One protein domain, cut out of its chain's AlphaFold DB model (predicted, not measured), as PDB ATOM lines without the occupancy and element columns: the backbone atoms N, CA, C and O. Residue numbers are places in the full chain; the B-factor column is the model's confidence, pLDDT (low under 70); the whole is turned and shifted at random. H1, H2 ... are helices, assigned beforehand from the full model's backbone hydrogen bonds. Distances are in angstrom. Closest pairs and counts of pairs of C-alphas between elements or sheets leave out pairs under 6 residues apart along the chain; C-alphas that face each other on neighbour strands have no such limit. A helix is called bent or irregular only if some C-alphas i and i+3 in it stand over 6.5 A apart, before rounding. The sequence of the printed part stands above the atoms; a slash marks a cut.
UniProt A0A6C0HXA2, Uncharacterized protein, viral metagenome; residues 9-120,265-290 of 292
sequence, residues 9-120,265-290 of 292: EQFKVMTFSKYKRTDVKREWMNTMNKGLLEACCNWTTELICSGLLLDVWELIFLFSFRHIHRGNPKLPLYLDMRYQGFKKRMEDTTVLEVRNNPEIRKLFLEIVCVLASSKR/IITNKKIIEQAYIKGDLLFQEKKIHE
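This is residues 9 to 120 and 265 to 290 of the 292 residues of an uncharacterized protein of viral metagenome (UniProt A0A6C0HXA2). Five helices, H1, H2, H3, H4 and H6, form an up-and-down bundle, each running against the one before it, with H2 and H6 in the core and H4 more loosely at one side. The longest helix, H7, crosses H2 and H6 steeply. The printed part has 138 residues with seven named helices, H1 to H7 in order, and no named strand: all helix. It is compact, with a radius of gyration of the C-alphas of 14.1 A and spans of 40 by 33 by 26 A.

H1, residues 21 to 34, begins at C-alpha 21 (-3.022, 16.980, -0.633) and is 20.0 A long. H2 is residues 37 to 49, 18.2 A. H3, residues 53 to 71, 25.4 A, is irregular: C-alphas 67 and 70 are 9.0 A apart. H4 is residues 75 to 89, 21.2 A; H5 is residues 97 to 100; H6 is residues 102 to 117, 22.4 A. H7, residues 269 to 289, 31.6 A, ends at C-alpha 289 (-2.874, 1.550, -0.792).

H1 and H2 form a hairpin at a shallow tilt of 23 degrees; their closest C-alphas, of Trp 28 and Cys 40, are 5.3 A apart. H2 and H3 form another, with C-alphas of Leu 47 and Leu 53 closest at 6.6 A. H2 touches H6, closest C-alphas Cys 41 and Leu 109 at 6.2 A. H4 only just touches H6, with 3 pairs of C-alphas within 8 A, the closest Phe 86 and Ile 104 at 7.1 A. H5 is close to but not clearly touching H2, C-alphas 49 and 99 being closest at 5.2 A. H7 touches H6 with residues 271 to 279 alone, at a steep tilt of 56 degrees; the closest C-alphas, of Glu 110 and Ile 272, are 5.5 A apart. Every O i to N i+4 pair is within hydrogen-bond range in H1, H2 and H6, but 12 of 15 in H3, 10 of 11 in H4 and 12 of 17 in H7; H5 is too short for one.

Residues 121 to 264 are not printed; C-alphas 120 and 265 are 12.6 A apart across the cut. No link is long among those printed whole. No printed residue is under 70 in pLDDT.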
ATOM      1  N   GLU A   9       2.337  12.842  10.272       91.44
ATOM      2  CA  GLU A   9       3.377  13.628   9.602       91.44
ATOM      3  C   GLU A   9       3.536  13.247   8.125       91.44
ATOM      4  O   GLU A   9       3.687  14.113   7.260       91.44
ATOM      5  N   GLN A  10       3.423  11.955   7.812       92.81
ATOM      6  CA  GLN A  10       3.555  11.452   6.443       92.81
ATOM      7  C   GLN A  10       2.365  11.845   5.559       92.81
ATOM      8  O   GLN A  10       2.504  11.868   4.333       92.81
ATOM      9  N   PHE A  11       1.232  12.228   6.158       94.31
ATOM     10  CA  PHE A  11       0.050  12.691   5.434       94.31
ATOM     11  C   PHE A  11      -0.011  14.212   5.229       94.31
ATOM     12  O   PHE A  11      -0.934  14.732   4.593       94.31
ATOM     13  N   LYS A  12       0.990  14.967   5.710       90.44
ATOM     14  CA  LYS A  12       1.001  16.435   5.582       90.44
ATOM     15  C   LYS A  12       0.993  16.918   4.134       90.44
ATOM     16  O   LYS A  12       0.353  17.934   3.850       90.44
ATOM     17  N   VAL A  13       1.694  16.209   3.245       92.69
ATOM     18  CA  VAL A  13       1.884  16.582   1.830       92.69
ATOM     19  C   VAL A  13       1.166  15.622   0.884       92.69
ATOM     20  O   VAL A  13       0.568  16.058  -0.102       92.69
ATOM     21  N   MET A  14       1.208  14.327   1.190       96.38
ATOM     22  CA  MET A  14       0.660  13.260   0.358       96.38
ATOM     23  C   MET A  14      -0.486  12.569   1.084       96.38
ATOM     24  O   MET A  14      -0.483  12.463   2.299       96.38
ATOM     25  N   THR A  15      -1.471  12.102   0.340       97.38
ATOM     26  CA  THR A  15      -2.635  11.386   0.877       97.38
ATOM     27  C   THR A  15      -2.392   9.876   0.916       97.38
ATOM     28  O   THR A  15      -1.348   9.382   0.476       97.38
ATOM     29  N   PHE A  16      -3.353   9.135   1.460       96.50
ATOM     30  CA  PHE A  16      -3.343   7.687   1.635       96.50
ATOM     31  C   PHE A  16      -2.945   6.933   0.360       96.50
ATOM     32  O   PHE A  16      -2.053   6.083   0.390       96.50
ATOM     33  N   SER A  17      -3.508   7.340  -0.773       97.00
ATOM     34  CA  SER A  17      -3.281   6.794  -2.112       97.00
ATOM     35  C   SER A  17      -2.189   7.546  -2.890       97.00
ATOM     36  O   SER A  17      -2.107   7.444  -4.110       97.00
ATOM     37  N   LYS A  18      -1.326   8.305  -2.196       96.06
ATOM     38  CA  LYS A  18      -0.180   9.049  -2.754       96.06
ATOM     39  C   LYS A  18      -0.559  10.154  -3.750       96.06
ATOM     40  O   LYS A  18       0.228  10.486  -4.635       96.06
ATOM     41  N   TYR A  19      -1.714  10.794  -3.584       97.62
ATOM     42  CA  TYR A  19      -2.004  12.056  -4.275       97.62
ATOM     43  C   TYR A  19      -1.493  13.247  -3.467       97.62
ATOM     44  O   TYR A  19      -1.518  13.213  -2.235       97.62
ATOM     45  N   LYS A  20      -1.104  14.336  -4.137       97.81
ATOM     46  CA  LYS A  20      -0.800  15.598  -3.451       97.81
ATOM     47  C   LYS A  20      -2.056  16.112  -2.751       97.81
ATOM     48  O   LYS A  20      -3.108  16.266  -3.372       97.81
ATOM     49  N   ARG A  21      -1.931  16.461  -1.471       97.44
ATOM     50  CA  ARG A  21      -3.022  16.980  -0.633       97.44
ATOM     51  C   ARG A  21      -3.754  18.165  -1.270       97.44
ATOM     52  O   ARG A  21      -4.979  18.234  -1.236       97.44
ATOM     53  N   THR A  22      -3.020  19.091  -1.886       97.31
ATOM     54  CA  THR A  22      -3.594  20.261  -2.572       97.31
ATOM     55  C   THR A  22      -4.436  19.883  -3.787       97.31
ATOM     56  O   THR A  22      -5.460  20.517  -4.035       97.31
ATOM     57  N   ASP A  23      -4.033  18.847  -4.523       98.31
ATOM     58  CA  ASP A  23      -4.750  18.391  -5.713       98.31
ATOM     59  C   ASP A  23      -6.047  17.686  -5.316       98.31
ATOM     60  O   ASP A  23      -7.087  17.972  -5.900       98.31
ATOM     61  N   VAL A  24      -6.027  16.873  -4.253       98.50
ATOM     62  CA  VAL A  24      -7.243  16.238  -3.716       98.50
ATOM     63  C   VAL A  24      -8.269  17.281  -3.274       98.50
ATOM     64  O   VAL A  24      -9.443  17.173  -3.617       98.50
ATOM     65  N   LYS A  25      -7.844  18.340  -2.573       98.44
ATOM     66  CA  LYS A  25      -8.744  19.438  -2.167       98.44
ATOM     67  C   LYS A  25      -9.342  20.172  -3.371       98.44
ATOM     68  O   LYS A  25     -10.524  20.519  -3.354       98.44
ATOM     69  N   ARG A  26      -8.541  20.399  -4.418       98.44
ATOM     70  CA  ARG A  26      -9.002  21.010  -5.672       98.44
ATOM     71  C   ARG A  26     -10.018  20.112  -6.377       98.44
ATOM     72  O   ARG A  26     -11.083  20.594  -6.753       98.44
ATOM     73  N   GLU A  27      -9.735  18.820  -6.498       98.50
ATOM     74  CA  GLU A  27     -10.636  17.867  -7.149       98.50
ATOM     75  C   GLU A  27     -11.923  17.627  -6.356       98.50
ATOM     76  O   GLU A  27     -12.997  17.529  -6.951       98.50
ATOM     77  N   TRP A  28     -11.870  17.644  -5.023       98.69
ATOM     78  CA  TRP A  28     -13.070  17.631  -4.187       98.69
ATOM     79  C   TRP A  28     -13.987  18.815  -4.517       98.69
ATOM     80  O   TRP A  28     -15.178  18.636  -4.769       98.69
ATOM     81  N   MET A  29     -13.428  20.029  -4.603       98.25
ATOM     82  CA  MET A  29     -14.195  21.232  -4.940       98.25
ATOM     83  C   MET A  29     -14.715  21.191  -6.385       98.25
ATOM     84  O   MET A  29     -15.861  21.556  -6.643       98.25
ATOM     85  N   ASN A  30     -13.905  20.712  -7.332       98.12
ATOM     86  CA  ASN A  30     -14.294  20.565  -8.735       98.12
ATOM     87  C   ASN A  30     -15.447  19.567  -8.908       98.12
ATOM     88  O   ASN A  30     -16.422  19.861  -9.596       98.12
ATOM     89  N   THR A  31     -15.349  18.392  -8.283       97.94
ATOM     90  CA  THR A  31     -16.375  17.340  -8.357       97.94
ATOM     91  C   THR A  31     -17.669  17.774  -7.679       97.94
ATOM     92  O   THR A  31     -18.736  17.620  -8.274       97.94
ATOM     93  N   MET A  32     -17.582  18.425  -6.514       97.75
ATOM     94  CA  MET A  32     -18.737  19.027  -5.851       97.75
ATOM     95  C   MET A  32     -19.395  20.089  -6.746       97.75
ATOM     96  O   MET A  32     -20.596  20.015  -7.003       97.75
ATOM     97  N   ASN A  33     -18.630  21.017  -7.333       95.81
ATOM     98  CA  ASN A  33     -19.159  22.018  -8.270       95.81
ATOM     99  C   ASN A  33     -19.800  21.400  -9.522       95.81
ATOM    100  O   ASN A  33     -20.807  21.912 -10.003       95.81
ATOM    101  N   LYS A  34     -19.293  20.272 -10.021       96.12
ATOM    102  CA  LYS A  34     -19.894  19.547 -11.153       96.12
ATOM    103  C   LYS A  34     -21.098  18.677 -10.765       96.12
ATOM    104  O   LYS A  34     -21.743  18.126 -11.647       96.12
ATOM    105  N   GLY A  35     -21.404  18.539  -9.472       93.50
ATOM    106  CA  GLY A  35     -22.478  17.662  -8.987       93.50
ATOM    107  C   GLY A  35     -22.138  16.169  -9.069       93.50
ATOM    108  O   GLY A  35     -23.032  15.330  -9.025       93.50
ATOM    109  N   LEU A  36     -20.852  15.824  -9.182       96.19
ATOM    110  CA  LEU A  36     -20.373  14.444  -9.276       96.19
ATOM    111  C   LEU A  36     -20.234  13.843  -7.872       96.19
ATOM    112  O   LEU A  36     -19.136  13.780  -7.317       96.19
ATOM    113  N   LEU A  37     -21.364  13.435  -7.289       95.12
ATOM    114  CA  LEU A  37     -21.441  12.996  -5.894       95.12
ATOM    115  C   LEU A  37     -20.501  11.824  -5.578       95.12
ATOM    116  O   LEU A  37     -19.730  11.920  -4.631       95.12
ATOM    117  N   GLU A  38     -20.514  10.754  -6.375       94.75
ATOM    118  CA  GLU A  38     -19.684   9.566  -6.108       94.75
ATOM    119  C   GLU A  38     -18.185   9.902  -6.121       94.75
ATOM    120  O   GLU A  38     -17.443   9.500  -5.225       94.75
ATOM    121  N   ALA A  39     -17.749  10.727  -7.078       96.38
ATOM    122  CA  ALA A  39     -16.371  11.201  -7.142       96.38
ATOM    123  C   ALA A  39     -16.011  12.071  -5.923       96.38
ATOM    124  O   ALA A  39     -14.929  11.931  -5.356       96.38
ATOM    125  N   CYS A  40     -16.928  12.934  -5.478       97.19
ATOM    126  CA  CYS A  40     -16.731  13.747  -4.283       97.19
ATOM    127  C   CYS A  40     -16.660  12.887  -3.006       97.19
ATOM    128  O   CYS A  40     -15.797  13.115  -2.153       97.19
ATOM    129  N   CYS A  41     -17.495  11.850  -2.891       97.38
ATOM    130  CA  CYS A  41     -17.421  10.861  -1.816       97.38
ATOM    131  C   CYS A  41     -16.074  10.126  -1.827       97.38
ATOM    132  O   CYS A  41     -15.455  10.011  -0.775       97.38
ATOM    133  N   ASN A  42     -15.560   9.721  -2.993       97.38
ATOM    134  CA  ASN A  42     -14.235   9.105  -3.105       97.38
ATOM    135  C   ASN A  42     -13.109  10.040  -2.613       97.38
ATOM    136  O   ASN A  42     -12.256   9.621  -1.830       97.38
ATOM    137  N   TRP A  43     -13.125  11.323  -2.998       98.25
ATOM    138  CA  TRP A  43     -12.153  12.303  -2.490       98.25
ATOM    139  C   TRP A  43     -12.316  12.589  -0.994       98.25
ATOM    140  O   TRP A  43     -11.335  12.836  -0.297       98.25
ATOM    141  N   THR A  44     -13.542  12.520  -0.477       98.19
ATOM    142  CA  THR A  44     -13.815  12.632   0.963       98.19
ATOM    143  C   THR A  44     -13.211  11.447   1.716       98.19
ATOM    144  O   THR A  44     -12.491  11.643   2.692       98.19
ATOM    145  N   THR A  45     -13.433  10.226   1.226       97.38
ATOM    146  CA  THR A  45     -12.844   8.993   1.762       97.38
ATOM    147  C   THR A  45     -11.317   9.048   1.742       97.38
ATOM    148  O   THR A  45     -10.689   8.711   2.740       97.38
ATOM    149  N   GLU A  46     -10.710   9.540   0.658       97.69
ATOM    150  CA  GLU A  46      -9.257   9.735   0.557       97.69
ATOM    151  C   GLU A  46      -8.709  10.611   1.695       97.69
ATOM    152  O   GLU A  46      -7.738  10.246   2.362       97.69
ATOM    153  N   LEU A  47      -9.353  11.753   1.950       97.88
ATOM    154  CA  LEU A  47      -8.954  12.664   3.022       97.88
ATOM    155  C   LEU A  47      -9.153  12.033   4.407       97.88
ATOM    156  O   LEU A  47      -8.274  12.167   5.255       97.88
ATOM    157  N   ILE A  48     -10.249  11.299   4.630       96.81
ATOM    158  CA  ILE A  48     -10.505  10.598   5.900       96.81
ATOM    159  C   ILE A  48      -9.458   9.506   6.148       96.81
ATOM    160  O   ILE A  48      -8.890   9.451   7.236       96.81
ATOM    161  N   CYS A  49      -9.150   8.667   5.153       96.12
ATOM    162  CA  CYS A  49      -8.117   7.630   5.266       96.12
ATOM    163  C   CYS A  49      -6.728   8.210   5.577       96.12
ATOM    164  O   CYS A  49      -5.927   7.560   6.250       96.12
ATOM    165  N   SER A  50      -6.476   9.441   5.123       96.56
ATOM    166  CA  SER A  50      -5.245  10.202   5.367       96.56
ATOM    167  C   SER A  50      -5.224  10.944   6.715       96.56
ATOM    168  O   SER A  50      -4.274  11.670   6.983       96.56
ATOM    169  N   GLY A  51      -6.283  10.864   7.533       95.31
ATOM    170  CA  GLY A  51      -6.399  11.657   8.765       95.31
ATOM    171  C   GLY A  51      -6.612  13.164   8.532       95.31
ATOM    172  O   GLY A  51      -6.502  13.975   9.442       95.31
ATOM    173  N   LEU A  52      -6.949  13.598   7.318       96.50
ATOM    174  CA  LEU A  52      -7.063  15.016   6.957       96.50
ATOM    175  C   LEU A  52      -8.462  15.588   7.252       96.50
ATOM    176  O   LEU A  52      -9.031  16.331   6.455       96.50
ATOM    177  N   LEU A  53      -9.032  15.263   8.414       95.75
ATOM    178  CA  LEU A  53     -10.424  15.587   8.773       95.75
ATOM    179  C   LEU A  53     -10.700  17.094   8.800       95.75
ATOM    180  O   LEU A  53     -11.763  17.545   8.376       95.75
ATOM    181  N   LEU A  54      -9.734  17.887   9.274       94.75
ATOM    182  CA  LEU A  54      -9.863  19.343   9.286       94.75
ATOM    183  C   LEU A  54      -9.918  19.919   7.865       94.75
ATOM    184  O   LEU A  54     -10.633  20.890   7.646       94.75
ATOM    185  N   ASP A  55      -9.246  19.308   6.881       96.62
ATOM    186  CA  ASP A  55      -9.407  19.737   5.486       96.62
ATOM    187  C   ASP A  55     -10.802  19.446   4.953       96.62
ATOM    188  O   ASP A  55     -11.339  20.266   4.213       96.62
ATOM    189  N   VAL A  56     -11.384  18.299   5.319       98.06
ATOM    190  CA  VAL A  56     -12.756  17.957   4.926       98.06
ATOM    191  C   VAL A  56     -13.728  18.997   5.482       98.06
ATOM    192  O   VAL A  56     -14.559  19.513   4.736       98.06
ATOM    193  N   TRP A  57     -13.583  19.384   6.753       98.06
ATOM    194  CA  TRP A  57     -14.383  20.457   7.349       98.06
ATOM    195  C   TRP A  57     -14.186  21.809   6.655       98.06
ATOM    196  O   TRP A  57     -15.174  22.464   6.337       98.06
ATOM    197  N   GLU A  58     -12.951  22.214   6.347       97.62
ATOM    198  CA  GLU A  58     -12.704  23.461   5.604       97.62
ATOM    199  C   GLU A  58     -13.343  23.449   4.209       97.62
ATOM    200  O   GLU A  58     -13.878  24.465   3.766       97.62
ATOM    201  N   LEU A  59     -13.325  22.309   3.514       98.56
ATOM    202  CA  LEU A  59     -13.980  22.149   2.213       98.56
ATOM    203  C   LEU A  59     -15.506  22.232   2.328       98.56
ATOM    204  O   LEU A  59     -16.139  22.945   1.546       98.56
ATOM    205  N   ILE A  60     -16.085  21.564   3.332       98.69
ATOM    206  CA  ILE A  60     -17.513  21.633   3.670       98.69
ATOM    207  C   ILE A  60     -17.914  23.080   3.943       98.69
ATOM    208  O   ILE A  60     -18.875  23.574   3.354       98.69
ATOM    209  N   PHE A  61     -17.171  23.777   4.799       98.50
ATOM    210  CA  PHE A  61     -17.425  25.168   5.150       98.50
ATOM    211  C   PHE A  61     -17.333  26.079   3.931       98.50
ATOM    212  O   PHE A  61     -18.274  26.816   3.637       98.50
ATOM    213  N   LEU A  62     -16.240  25.991   3.178       98.38
ATOM    214  CA  LEU A  62     -16.050  26.799   1.985       98.38
ATOM    215  C   LEU A  62     -17.201  26.597   0.997       98.38
ATOM    216  O   LEU A  62     -17.772  27.577   0.524       98.38
ATOM    217  N   PHE A  63     -17.588  25.350   0.724       98.56
ATOM    218  CA  PHE A  63     -18.670  25.079  -0.215       98.56
ATOM    219  C   PHE A  63     -20.029  25.576   0.296       98.56
ATOM    220  O   PHE A  63     -20.758  26.251  -0.435       98.56
ATOM    221  N   SER A  64     -20.334  25.313   1.568       98.44
ATOM    222  CA  SER A  64     -21.600  25.693   2.207       98.44
ATOM    223  C   SER A  64     -21.825  27.196   2.175       98.44
ATOM    224  O   SER A  64     -22.876  27.660   1.740       98.44
ATOM    225  N   PHE A  65     -20.827  27.970   2.598       98.50
ATOM    226  CA  PHE A  65     -20.981  29.412   2.737       98.50
ATOM    227  C   PHE A  65     -20.712  30.169   1.434       98.50
ATOM    228  O   PHE A  65     -21.244  31.259   1.270       98.50
ATOM    229  N   ARG A  66     -19.952  29.607   0.480       98.38
ATOM    230  CA  ARG A  66     -19.704  30.257  -0.818       98.38
ATOM    231  C   ARG A  66     -20.767  29.951  -1.866       98.38
ATOM    232  O   ARG A  66     -21.141  30.864  -2.591       98.38
ATOM    233  N   HIS A  67     -21.218  28.700  -1.976       98.25
ATOM    234  CA  HIS A  67     -22.027  28.232  -3.111       98.25
ATOM    235  C   HIS A  67     -23.480  27.887  -2.754       98.25
ATOM    236  O   HIS A  67     -24.328  27.883  -3.644       98.25
ATOM    237  N   ILE A  68     -23.787  27.592  -1.486       98.06
ATOM    238  CA  ILE A  68     -25.152  27.254  -1.050       98.06
ATOM    239  C   ILE A  68     -25.803  28.467  -0.383       98.06
ATOM    240  O   ILE A  68     -26.749  29.031  -0.941       98.06
ATOM    241  N   HIS A  69     -25.270  28.875   0.774       96.88
ATOM    242  CA  HIS A  69     -25.703  30.016   1.589       96.88
ATOM    243  C   HIS A  69     -27.233  30.153   1.673       96.88
ATOM    244  O   HIS A  69     -27.892  29.242   2.173       96.88
ATOM    245  N   ARG A  70     -27.828  31.228   1.143       96.12
ATOM    246  CA  ARG A  70     -29.283  31.476   1.138       96.12
ATOM    247  C   ARG A  70     -30.104  30.397   0.423       96.12
ATOM    248  O   ARG A  70     -31.318  30.361   0.566       96.12
ATOM    249  N   GLY A  71     -29.462  29.531  -0.359       96.62
ATOM    250  CA  GLY A  71     -30.093  28.378  -0.998       96.62
ATOM    251  C   GLY A  71     -30.493  27.280  -0.007       96.62
ATOM    252  O   GLY A  71     -31.413  26.522  -0.294       96.62
ATOM    253  N   ASN A  72     -29.856  27.220   1.166       97.50
ATOM    254  CA  ASN A  72     -30.256  26.365   2.284       97.50
ATOM    255  C   ASN A  72     -29.932  27.085   3.605       97.50
ATOM    256  O   ASN A  72     -28.907  26.818   4.238       97.50
ATOM    257  N   PRO A  73     -30.771  28.040   4.030       97.38
ATOM    258  CA  PRO A  73     -30.348  29.010   5.026       97.38
ATOM    259  C   PRO A  73     -30.223  28.455   6.445       97.38
ATOM    260  O   PRO A  73     -29.531  29.041   7.276       97.38
ATOM    261  N   LYS A  74     -30.835  27.295   6.711       98.06
ATOM    262  CA  LYS A  74     -30.716  26.559   7.979       98.06
ATOM    263  C   LYS A  74     -29.521  25.594   7.995       98.06
ATOM    264  O   LYS A  74     -29.266  24.979   9.029       98.06
ATOM    265  N   LEU A  75     -28.767  25.475   6.898       98.31
ATOM    266  CA  LEU A  75     -27.609  24.584   6.800       98.31
ATOM    267  C   LEU A  75     -26.551  24.818   7.899       98.31
ATOM    268  O   LEU A  75     -26.063  23.821   8.430       98.31
ATOM    269  N   PRO A  76     -26.229  26.057   8.332       98.69
ATOM    270  CA  PRO A  76     -25.291  26.254   9.440       98.69
ATOM    271  C   PRO A  76     -25.741  25.615  10.754       98.69
ATOM    272  O   PRO A  76     -24.900  25.099  11.478       98.69
ATOM    273  N   LEU A  77     -27.049  25.584  11.049       98.62
ATOM    274  CA  LEU A  77     -27.573  24.928  12.256       98.62
ATOM    275  C   LEU A  77     -27.280  23.425  12.233       98.62
ATOM    276  O   LEU A  77     -26.857  22.840  13.227       98.62
ATOM    277  N   TYR A  78     -27.497  22.807  11.074       98.56
ATOM    278  CA  TYR A  78     -27.210  21.396  10.860       98.56
ATOM    279  C   TYR A  78     -25.712  21.104  10.936       98.56
ATOM    280  O   TYR A  78     -25.305  20.174  11.631       98.56
ATOM    281  N   LEU A  79     -24.888  21.905  10.257       98.75
ATOM    282  CA  LEU A  79     -23.440  21.722  10.260       98.75
ATOM    283  C   LEU A  79     -22.847  21.912  11.653       98.75
ATOM    284  O   LEU A  79     -21.985  21.126  12.028       98.75
ATOM    285  N   ASP A  80     -23.321  22.889  12.430       98.62
ATOM    286  CA  ASP A  80     -22.883  23.087  13.814       98.62
ATOM    287  C   ASP A  80     -23.245  21.876  14.679       98.62
ATOM    288  O   ASP A  80     -22.364  21.286  15.298       98.62
ATOM    289  N   MET A  81     -24.493  21.396  14.617       98.12
ATOM    290  CA  MET A  81     -24.904  20.167  15.307       98.12
ATOM    291  C   MET A  81     -24.012  18.968  14.934       98.12
ATOM    292  O   MET A  81     -23.562  18.226  15.812       98.12
ATOM    293  N   ARG A  82     -23.734  18.774  13.638       98.06
ATOM    294  CA  ARG A  82     -22.849  17.704  13.154       98.06
ATOM    295  C   ARG A  82     -21.407  17.894  13.630       98.06
ATOM    296  O   ARG A  82     -20.776  16.917  14.029       98.06
ATOM    297  N   TYR A  83     -20.903  19.125  13.638       97.94
ATOM    298  CA  TYR A  83     -19.552  19.451  14.087       97.94
ATOM    299  C   TYR A  83     -19.372  19.232  15.593       97.94
ATOM    300  O   TYR A  83     -18.386  18.622  15.999       97.94
ATOM    301  N   GLN A  84     -20.327  19.643  16.433       96.50
ATOM    302  CA  GLN A  84     -20.258  19.374  17.876       96.50
ATOM    303  C   GLN A  84     -20.284  17.865  18.160       96.50
ATOM    304  O   GLN A  84     -19.503  17.363  18.968       96.50
ATOM    305  N   GLY A  85     -21.131  17.120  17.441       94.81
ATOM    306  CA  GLY A  85     -21.176  15.659  17.529       94.81
ATOM    307  C   GLY A  85     -19.882  14.975  17.068       94.81
ATOM    308  O   GLY A  85     -19.510  13.945  17.631       94.81
ATOM    309  N   PHE A  86     -19.199  15.545  16.072       95.75
ATOM    310  CA  PHE A  86     -17.859  15.138  15.649       95.75
ATOM    311  C   PHE A  86     -16.821  15.431  16.732       95.75
ATOM    312  O   PHE A  86     -16.102  14.526  17.134       95.75
ATOM    313  N   LYS A  87     -16.780  16.665  17.245       94.50
ATOM    314  CA  LYS A  87     -15.801  17.102  18.244       94.50
ATOM    315  C   LYS A  87     -15.837  16.219  19.488       94.50
ATOM    316  O   LYS A  87     -14.787  15.755  19.906       94.50
ATOM    317  N   LYS A  88     -17.032  15.916  20.004       92.75
ATOM    318  CA  LYS A  88     -17.201  15.005  21.145       92.75
ATOM    319  C   LYS A  88     -16.607  13.616  20.877       92.75
ATOM    320  O   LYS A  88     -15.983  13.034  21.745       92.75
ATOM    321  N   ARG A  89     -16.769  13.084  19.662       90.62
ATOM    322  CA  ARG A  89     -16.199  11.778  19.285       90.62
ATOM    323  C   ARG A  89     -14.682  11.803  19.138       90.62
ATOM    324  O   ARG A  89     -14.073  10.750  19.245       90.62
ATOM    325  N   MET A  90     -14.094  12.967  18.868       91.75
ATOM    326  CA  MET A  90     -12.644  13.134  18.780       91.75
ATOM    327  C   MET A  90     -11.962  13.185  20.155       91.75
ATOM    328  O   MET A  90     -10.740  13.134  20.197       91.75
ATOM    329  N   GLU A  91     -12.704  13.318  21.261       89.31
ATOM    330  CA  GLU A  91     -12.121  13.414  22.612       89.31
ATOM    331  C   GLU A  91     -11.459  12.098  23.056       89.31
ATOM    332  O   GLU A  91     -10.440  12.133  23.740       89.31
ATOM    333  N   ASP A  92     -11.981  10.957  22.593       84.75
ATOM    334  CA  ASP A  92     -11.575   9.614  23.035       84.75
ATOM    335  C   ASP A  92     -10.716   8.851  22.003       84.75
ATOM    336  O   ASP A  92     -10.574   7.631  22.088       84.75
ATOM    337  N   THR A  93     -10.192   9.519  20.970       87.19
ATOM    338  CA  THR A  93      -9.532   8.838  19.839       87.19
ATOM    339  C   THR A  93      -8.526   9.729  19.114       87.19
ATOM    340  O   THR A  93      -8.566  10.956  19.203       87.19
ATOM    341  N   THR A  94      -7.620   9.117  18.354       86.81
ATOM    342  CA  THR A  94      -6.662   9.836  17.509       86.81
ATOM    343  C   THR A  94      -7.198  10.101  16.102       86.81
ATOM    344  O   THR A  94      -8.115   9.447  15.598       86.81
ATOM    345  N   VAL A  95      -6.580  11.059  15.409       87.19
ATOM    346  CA  VAL A  95      -6.967  11.464  14.049       87.19
ATOM    347  C   VAL A  95      -6.853  10.318  13.033       87.19
ATOM    348  O   VAL A  95      -7.603  10.294  12.058       87.19
ATOM    349  N   LEU A  96      -5.952   9.354  13.241       90.19
ATOM    350  CA  LEU A  96      -5.817   8.195  12.353       90.19
ATOM    351  C   LEU A  96      -6.765   7.050  12.715       90.19
ATOM    352  O   LEU A  96      -7.231   6.353  11.816       90.19
ATOM    353  N   GLU A  97      -7.102   6.860  13.988       90.31
ATOM    354  CA  GLU A  97      -8.040   5.815  14.423       90.31
ATOM    355  C   GLU A  97      -9.454   6.045  13.886       90.31
ATOM    356  O   GLU A  97     -10.126   5.103  13.453       90.31
ATOM    357  N   VAL A  98      -9.894   7.303  13.815       88.00
ATOM    358  CA  VAL A  98     -11.237   7.652  13.325       88.00
ATOM    359  C   VAL A  98     -11.479   7.279  11.874       88.00
ATOM    360  O   VAL A  98     -12.636   7.146  11.468       88.00
ATOM    361  N   ARG A  99     -10.422   7.023  11.089       90.94
ATOM    362  CA  ARG A  99     -10.585   6.488   9.739       90.94
ATOM    363  C   ARG A  99     -11.252   5.125   9.759       90.94
ATOM    364  O   ARG A  99     -11.729   4.720   8.714       90.94
ATOM    365  N   ASN A 100     -11.291   4.423  10.895       91.75
ATOM    366  CA  ASN A 100     -11.996   3.158  11.107       91.75
ATOM    367  C   ASN A 100     -13.315   3.300  11.871       91.75
ATOM    368  O   ASN A 100     -14.035   2.314  11.999       91.75
ATOM    369  N   ASN A 101     -13.663   4.501  12.333       92.62
ATOM    370  CA  ASN A 101     -14.912   4.740  13.040       92.62
ATOM    371  C   ASN A 101     -16.077   4.861  12.031       92.62
ATOM    372  O   ASN A 101     -16.137   5.844  11.283       92.62
ATOM    373  N   PRO A 102     -17.022   3.901  11.988       92.69
ATOM    374  CA  PRO A 102     -18.094   3.897  10.994       92.69
ATOM    375  C   PRO A 102     -19.036   5.098  11.129       92.69
ATOM    376  O   PRO A 102     -19.587   5.555  10.129       92.69
ATOM    377  N   GLU A 103     -19.204   5.649  12.333       92.56
ATOM    378  CA  GLU A 103     -20.049   6.823  12.549       92.56
ATOM    379  C   GLU A 103     -19.423   8.081  11.949       92.56
ATOM    380  O   GLU A 103     -20.119   8.854  11.296       92.56
ATOM    381  N   ILE A 104     -18.106   8.265  12.099       93.50
ATOM    382  CA  ILE A 104     -17.376   9.396  11.504       93.50
ATOM    383  C   ILE A 104     -17.376   9.297   9.975       93.50
ATOM    384  O   ILE A 104     -17.607  10.295   9.289       93.50
ATOM    385  N   ARG A 105     -17.183   8.094   9.421       94.62
ATOM    386  CA  ARG A 105     -17.284   7.861   7.971       94.62
ATOM    387  C   ARG A 105     -18.665   8.252   7.442       94.62
ATOM    388  O   ARG A 105     -18.765   9.041   6.502       94.62
ATOM    389  N   LYS A 106     -19.728   7.744   8.079       95.56
ATOM    390  CA  LYS A 106     -21.119   8.053   7.716       95.56
ATOM    391  C   LYS A 106     -21.427   9.541   7.862       95.56
ATOM    392  O   LYS A 106     -22.051  10.106   6.973       95.56
ATOM    393  N   LEU A 107     -20.944  10.187   8.923       96.81
ATOM    394  CA  LEU A 107     -21.116  11.620   9.158       96.81
ATOM    395  C   LEU A 107     -20.643  12.457   7.962       96.81
ATOM    396  O   LEU A 107     -21.396  13.280   7.446       96.81
ATOM    397  N   PHE A 108     -19.403  12.257   7.512       97.75
ATOM    398  CA  PHE A 108     -18.858  13.052   6.413       97.75
ATOM    399  C   PHE A 108     -19.549  12.752   5.081       97.75
ATOM    400  O   PHE A 108     -19.865  13.687   4.344       97.75
ATOM    401  N   LEU A 109     -19.838  11.480   4.784       97.31
ATOM    402  CA  LEU A 109     -20.557  11.106   3.561       97.31
ATOM    403  C   LEU A 109     -21.982  11.678   3.533       97.31
ATOM    404  O   LEU A 109     -22.427  12.165   2.494       97.31
ATOM    405  N   GLU A 110     -22.674  11.692   4.672       97.56
ATOM    406  CA  GLU A 110     -23.984  12.328   4.805       97.56
ATOM    407  C   GLU A 110     -23.905  13.826   4.519       97.56
ATOM    408  O   GLU A 110     -24.675  14.334   3.705       97.56
ATOM    409  N   ILE A 111     -22.967  14.541   5.155       98.38
ATOM    410  CA  ILE A 111     -22.799  15.980   4.928       98.38
ATOM    411  C   ILE A 111     -22.551  16.245   3.441       98.38
ATOM    412  O   ILE A 111     -23.225  17.092   2.865       98.38
ATOM    413  N   VAL A 112     -21.666  15.483   2.792       98.12
ATOM    414  CA  VAL A 112     -21.393  15.597   1.348       98.12
ATOM    415  C   VAL A 112     -22.667  15.429   0.512       98.12
ATOM    416  O   VAL A 112     -22.898  16.217  -0.405       98.12
ATOM    417  N   CYS A 113     -23.538  14.477   0.855       97.56
ATOM    418  CA  CYS A 113     -24.829  14.291   0.185       97.56
ATOM    419  C   CYS A 113     -25.782  15.475   0.394       97.56
ATOM    420  O   CYS A 113     -26.436  15.921  -0.552       97.56
ATOM    421  N   VAL A 114     -25.849  16.012   1.616       97.81
ATOM    422  CA  VAL A 114     -26.654  17.203   1.938       97.81
ATOM    423  C   VAL A 114     -26.164  18.415   1.146       97.81
ATOM    424  O   VAL A 114     -26.973  19.146   0.575       97.81
ATOM    425  N   LEU A 115     -24.848  18.614   1.039       97.81
ATOM    426  CA  LEU A 115     -24.274  19.691   0.231       97.81
ATOM    427  C   LEU A 115     -24.582  19.512  -1.260       97.81
ATOM    428  O   LEU A 115     -24.993  20.465  -1.920       97.81
ATOM    429  N   ALA A 116     -24.420  18.298  -1.787       96.12
ATOM    430  CA  ALA A 116     -24.645  18.004  -3.200       96.12
ATOM    431  C   ALA A 116     -26.115  18.173  -3.622       96.12
ATOM    432  O   ALA A 116     -26.377  18.572  -4.755       96.12
ATOM    433  N   SER A 117     -27.056  17.896  -2.715       94.81
ATOM    434  CA  SER A 117     -28.506  18.016  -2.941       94.81
ATOM    435  C   SER A 117     -29.095  19.382  -2.563       94.81
ATOM    436  O   SER A 117     -30.256  19.657  -2.871       94.81
ATOM    437  N   SER A 118     -28.315  20.254  -1.917       96.19
ATOM    438  CA  SER A 118     -28.757  21.600  -1.550       96.19
ATOM    439  C   SER A 118     -28.873  22.510  -2.772       96.19
ATOM    440  O   SER A 118     -28.029  22.494  -3.673       96.19
ATOM    441  N   LYS A 119     -29.897  23.373  -2.775       95.75
ATOM    442  CA  LYS A 119     -30.042  24.411  -3.798       95.75
ATOM    443  C   LYS A 119     -28.841  25.349  -3.740       95.75
ATOM    444  O   LYS A 119     -28.501  25.886  -2.687       95.75
ATOM    445  N   ARG A 120     -28.216  25.563  -4.894       95.12
ATOM    446  CA  ARG A 120     -27.083  26.474  -5.030       95.12
ATOM    447  C   ARG A 120     -27.557  27.884  -5.316       95.12
ATOM    448  O   ARG A 120     -28.589  28.099  -5.953       95.12
ATOM    449  N   ILE A 265     -33.615  21.330   5.138       94.50
ATOM    450  CA  ILE A 265     -32.158  21.134   5.160       94.50
ATOM    451  C   ILE A 265     -31.771  19.898   4.339       94.50
ATOM    452  O   ILE A 265     -30.785  19.937   3.609       94.50
ATOM    453  N   ILE A 266     -32.536  18.810   4.478       95.06
ATOM    454  CA  ILE A 266     -32.280  17.516   3.842       95.06
ATOM    455  C   ILE A 266     -33.438  17.212   2.899       95.06
ATOM    456  O   ILE A 266     -34.490  16.759   3.337       95.06
ATOM    457  N   THR A 267     -33.220  17.426   1.605       90.44
ATOM    458  CA  THR A 267     -34.240  17.227   0.565       90.44
ATOM    459  C   THR A 267     -34.250  15.804  -0.000       90.44
ATOM    460  O   THR A 267     -35.261  15.363  -0.541       90.44
ATOM    461  N   ASN A 268     -33.145  15.054   0.117       89.81
ATOM    462  CA  ASN A 268     -33.023  13.715  -0.463       89.81
ATOM    463  C   ASN A 268     -32.393  12.697   0.501       89.81
ATOM    464  O   ASN A 268     -31.196  12.414   0.458       89.81
ATOM    465  N   LYS A 269     -33.234  12.105   1.356       93.38
ATOM    466  CA  LYS A 269     -32.827  11.062   2.315       93.38
ATOM    467  C   LYS A 269     -32.344   9.774   1.636       93.38
ATOM    468  O   LYS A 269     -31.403   9.155   2.120       93.38
ATOM    469  N   LYS A 270     -32.915   9.416   0.478       94.44
ATOM    470  CA  LYS A 270     -32.534   8.203  -0.270       94.44
ATOM    471  C   LYS A 270     -31.075   8.243  -0.727       94.44
ATOM    472  O   LYS A 270     -30.388   7.230  -0.664       94.44
ATOM    473  N   ILE A 271     -30.588   9.410  -1.159       93.75
ATOM    474  CA  ILE A 271     -29.175   9.576  -1.537       93.75
ATOM    475  C   ILE A 271     -28.253   9.315  -0.338       93.75
ATOM    476  O   ILE A 271     -27.216   8.678  -0.498       93.75
ATOM    477  N   ILE A 272     -28.635   9.760   0.863       94.62
ATOM    478  CA  ILE A 272     -27.854   9.532   2.088       94.62
ATOM    479  C   ILE A 272     -27.803   8.037   2.423       94.62
ATOM    480  O   ILE A 272     -26.725   7.498   2.665       94.62
ATOM    481  N   GLU A 273     -28.947   7.351   2.379       92.88
ATOM    482  CA  GLU A 273     -29.028   5.903   2.615       92.88
ATOM    483  C   GLU A 273     -28.138   5.122   1.634       92.88
ATOM    484  O   GLU A 273     -27.377   4.240   2.036       92.88
ATOM    485  N   GLN A 274     -28.164   5.494   0.352       92.00
ATOM    486  CA  GLN A 274     -27.295   4.902  -0.667       92.00
ATOM    487  C   GLN A 274     -25.813   5.192  -0.410       92.00
ATOM    488  O   GLN A 274     -24.980   4.300  -0.580       92.00
ATOM    489  N   ALA A 275     -25.473   6.411   0.012       92.38
ATOM    490  CA  ALA A 275     -24.103   6.787   0.336       92.38
ATOM    491  C   ALA A 275     -23.561   6.029   1.555       92.38
ATOM    492  O   ALA A 275     -22.371   5.738   1.594       92.38
ATOM    493  N   TYR A 276     -24.407   5.649   2.515       91.75
ATOM    494  CA  TYR A 276     -23.989   4.775   3.614       91.75
ATOM    495  C   TYR A 276     -23.625   3.375   3.137       91.75
ATOM    496  O   TYR A 276     -22.586   2.861   3.536       91.75
ATOM    497  N   ILE A 277     -24.445   2.780   2.266       88.25
ATOM    498  CA  ILE A 277     -24.206   1.426   1.747       88.25
ATOM    499  C   ILE A 277     -22.956   1.408   0.860       88.25
ATOM    500  O   ILE A 277     -22.060   0.589   1.051       88.25
ATOM    501  N   LYS A 278     -22.870   2.335  -0.100       90.12
ATOM    502  CA  LYS A 278     -21.726   2.436  -1.018       90.12
ATOM    503  C   LYS A 278     -20.459   2.942  -0.327       90.12
ATOM    504  O   LYS A 278     -19.357   2.644  -0.774       90.12
ATOM    505  N   GLY A 279     -20.608   3.706   0.752       88.94
ATOM    506  CA  GLY A 279     -19.504   4.298   1.495       88.94
ATOM    507  C   GLY A 279     -18.515   3.254   1.988       88.94
ATOM    508  O   GLY A 279     -17.317   3.418   1.786       88.94
ATOM    509  N   ASP A 280     -19.004   2.153   2.561       88.69
ATOM    510  CA  ASP A 280     -18.136   1.090   3.079       88.69
ATOM    511  C   ASP A 280     -17.263   0.457   1.986       88.69
ATOM    512  O   ASP A 280     -16.092   0.166   2.242       88.69
ATOM    513  N   LEU A 281     -17.784   0.331   0.758       92.75
ATOM    514  CA  LEU A 281     -17.022  -0.150  -0.398       92.75
ATOM    515  C   LEU A 281     -15.863   0.797  -0.734       92.75
ATOM    516  O   LEU A 281     -14.739   0.334  -0.897       92.75
ATOM    517  N   LEU A 282     -16.085   2.118  -0.719       94.38
ATOM    518  CA  LEU A 282     -15.018   3.098  -0.976       94.38
ATOM    519  C   LEU A 282     -13.854   2.947   0.015       94.38
ATOM    520  O   LEU A 282     -12.691   3.016  -0.373       94.38
ATOM    521  N   PHE A 283     -14.138   2.728   1.303       93.62
ATOM    522  CA  PHE A 283     -13.078   2.514   2.298       93.62
ATOM    523  C   PHE A 283     -12.362   1.171   2.113       93.62
ATOM    524  O   PHE A 283     -11.167   1.083   2.395       93.62
ATOM    525  N   GLN A 284     -13.068   0.130   1.660       93.38
ATOM    526  CA  GLN A 284     -12.464  -1.166   1.339       93.38
ATOM    527  C   GLN A 284     -11.536  -1.063   0.125       93.38
ATOM    528  O   GLN A 284     -10.415  -1.561   0.177       93.38
ATOM    529  N   GLU A 285     -11.958  -0.361  -0.924       93.81
ATOM    530  CA  GLU A 285     -11.158  -0.130  -2.131       93.81
ATOM    531  C   GLU A 285      -9.853   0.607  -1.818       93.81
ATOM    532  O   GLU A 285      -8.807   0.277  -2.373       93.81
ATOM    533  N   LYS A 286      -9.864   1.552  -0.866       94.69
ATOM    534  CA  LYS A 286      -8.640   2.257  -0.457       94.69
ATOM    535  C   LYS A 286      -7.598   1.353   0.189       94.69
ATOM    536  O   LYS A 286      -6.420   1.692   0.115       94.69
ATOM    537  N   LYS A 287      -7.981   0.206   0.763       94.00
ATOM    538  CA  LYS A 287      -7.043  -0.698   1.454       94.00
ATOM    539  C   LYS A 287      -5.886  -1.169   0.577       94.00
ATOM    540  O   LYS A 287      -4.820  -1.466   1.101       94.00
ATOM    541  N   ILE A 288      -6.052  -1.198  -0.746       95.19
ATOM    542  CA  ILE A 288      -4.973  -1.570  -1.677       95.19
ATOM    543  C   ILE A 288      -3.749  -0.641  -1.575       95.19
ATOM    544  O   ILE A 288      -2.667  -0.994  -2.034       95.19
ATOM    545  N   HIS A 289      -3.921   0.552  -0.996       95.31
ATOM    546  CA  HIS A 289      -2.874   1.550  -0.792       95.31
ATOM    547  C   HIS A 289      -2.294   1.553   0.632       95.31
ATOM    548  O   HIS A 289      -1.512   2.450   0.959       95.31
ATOM    549  N   GLU A 290      -2.674   0.586   1.474       93.69
ATOM    550  CA  GLU A 290      -2.099   0.396   2.808       93.69
ATOM    551  C   GLU A 290      -0.601   0.098   2.742       93.69
ATOM    552  O   GLU A 290      -0.126  -0.651   1.886       93.69
TER     553      GLU A 290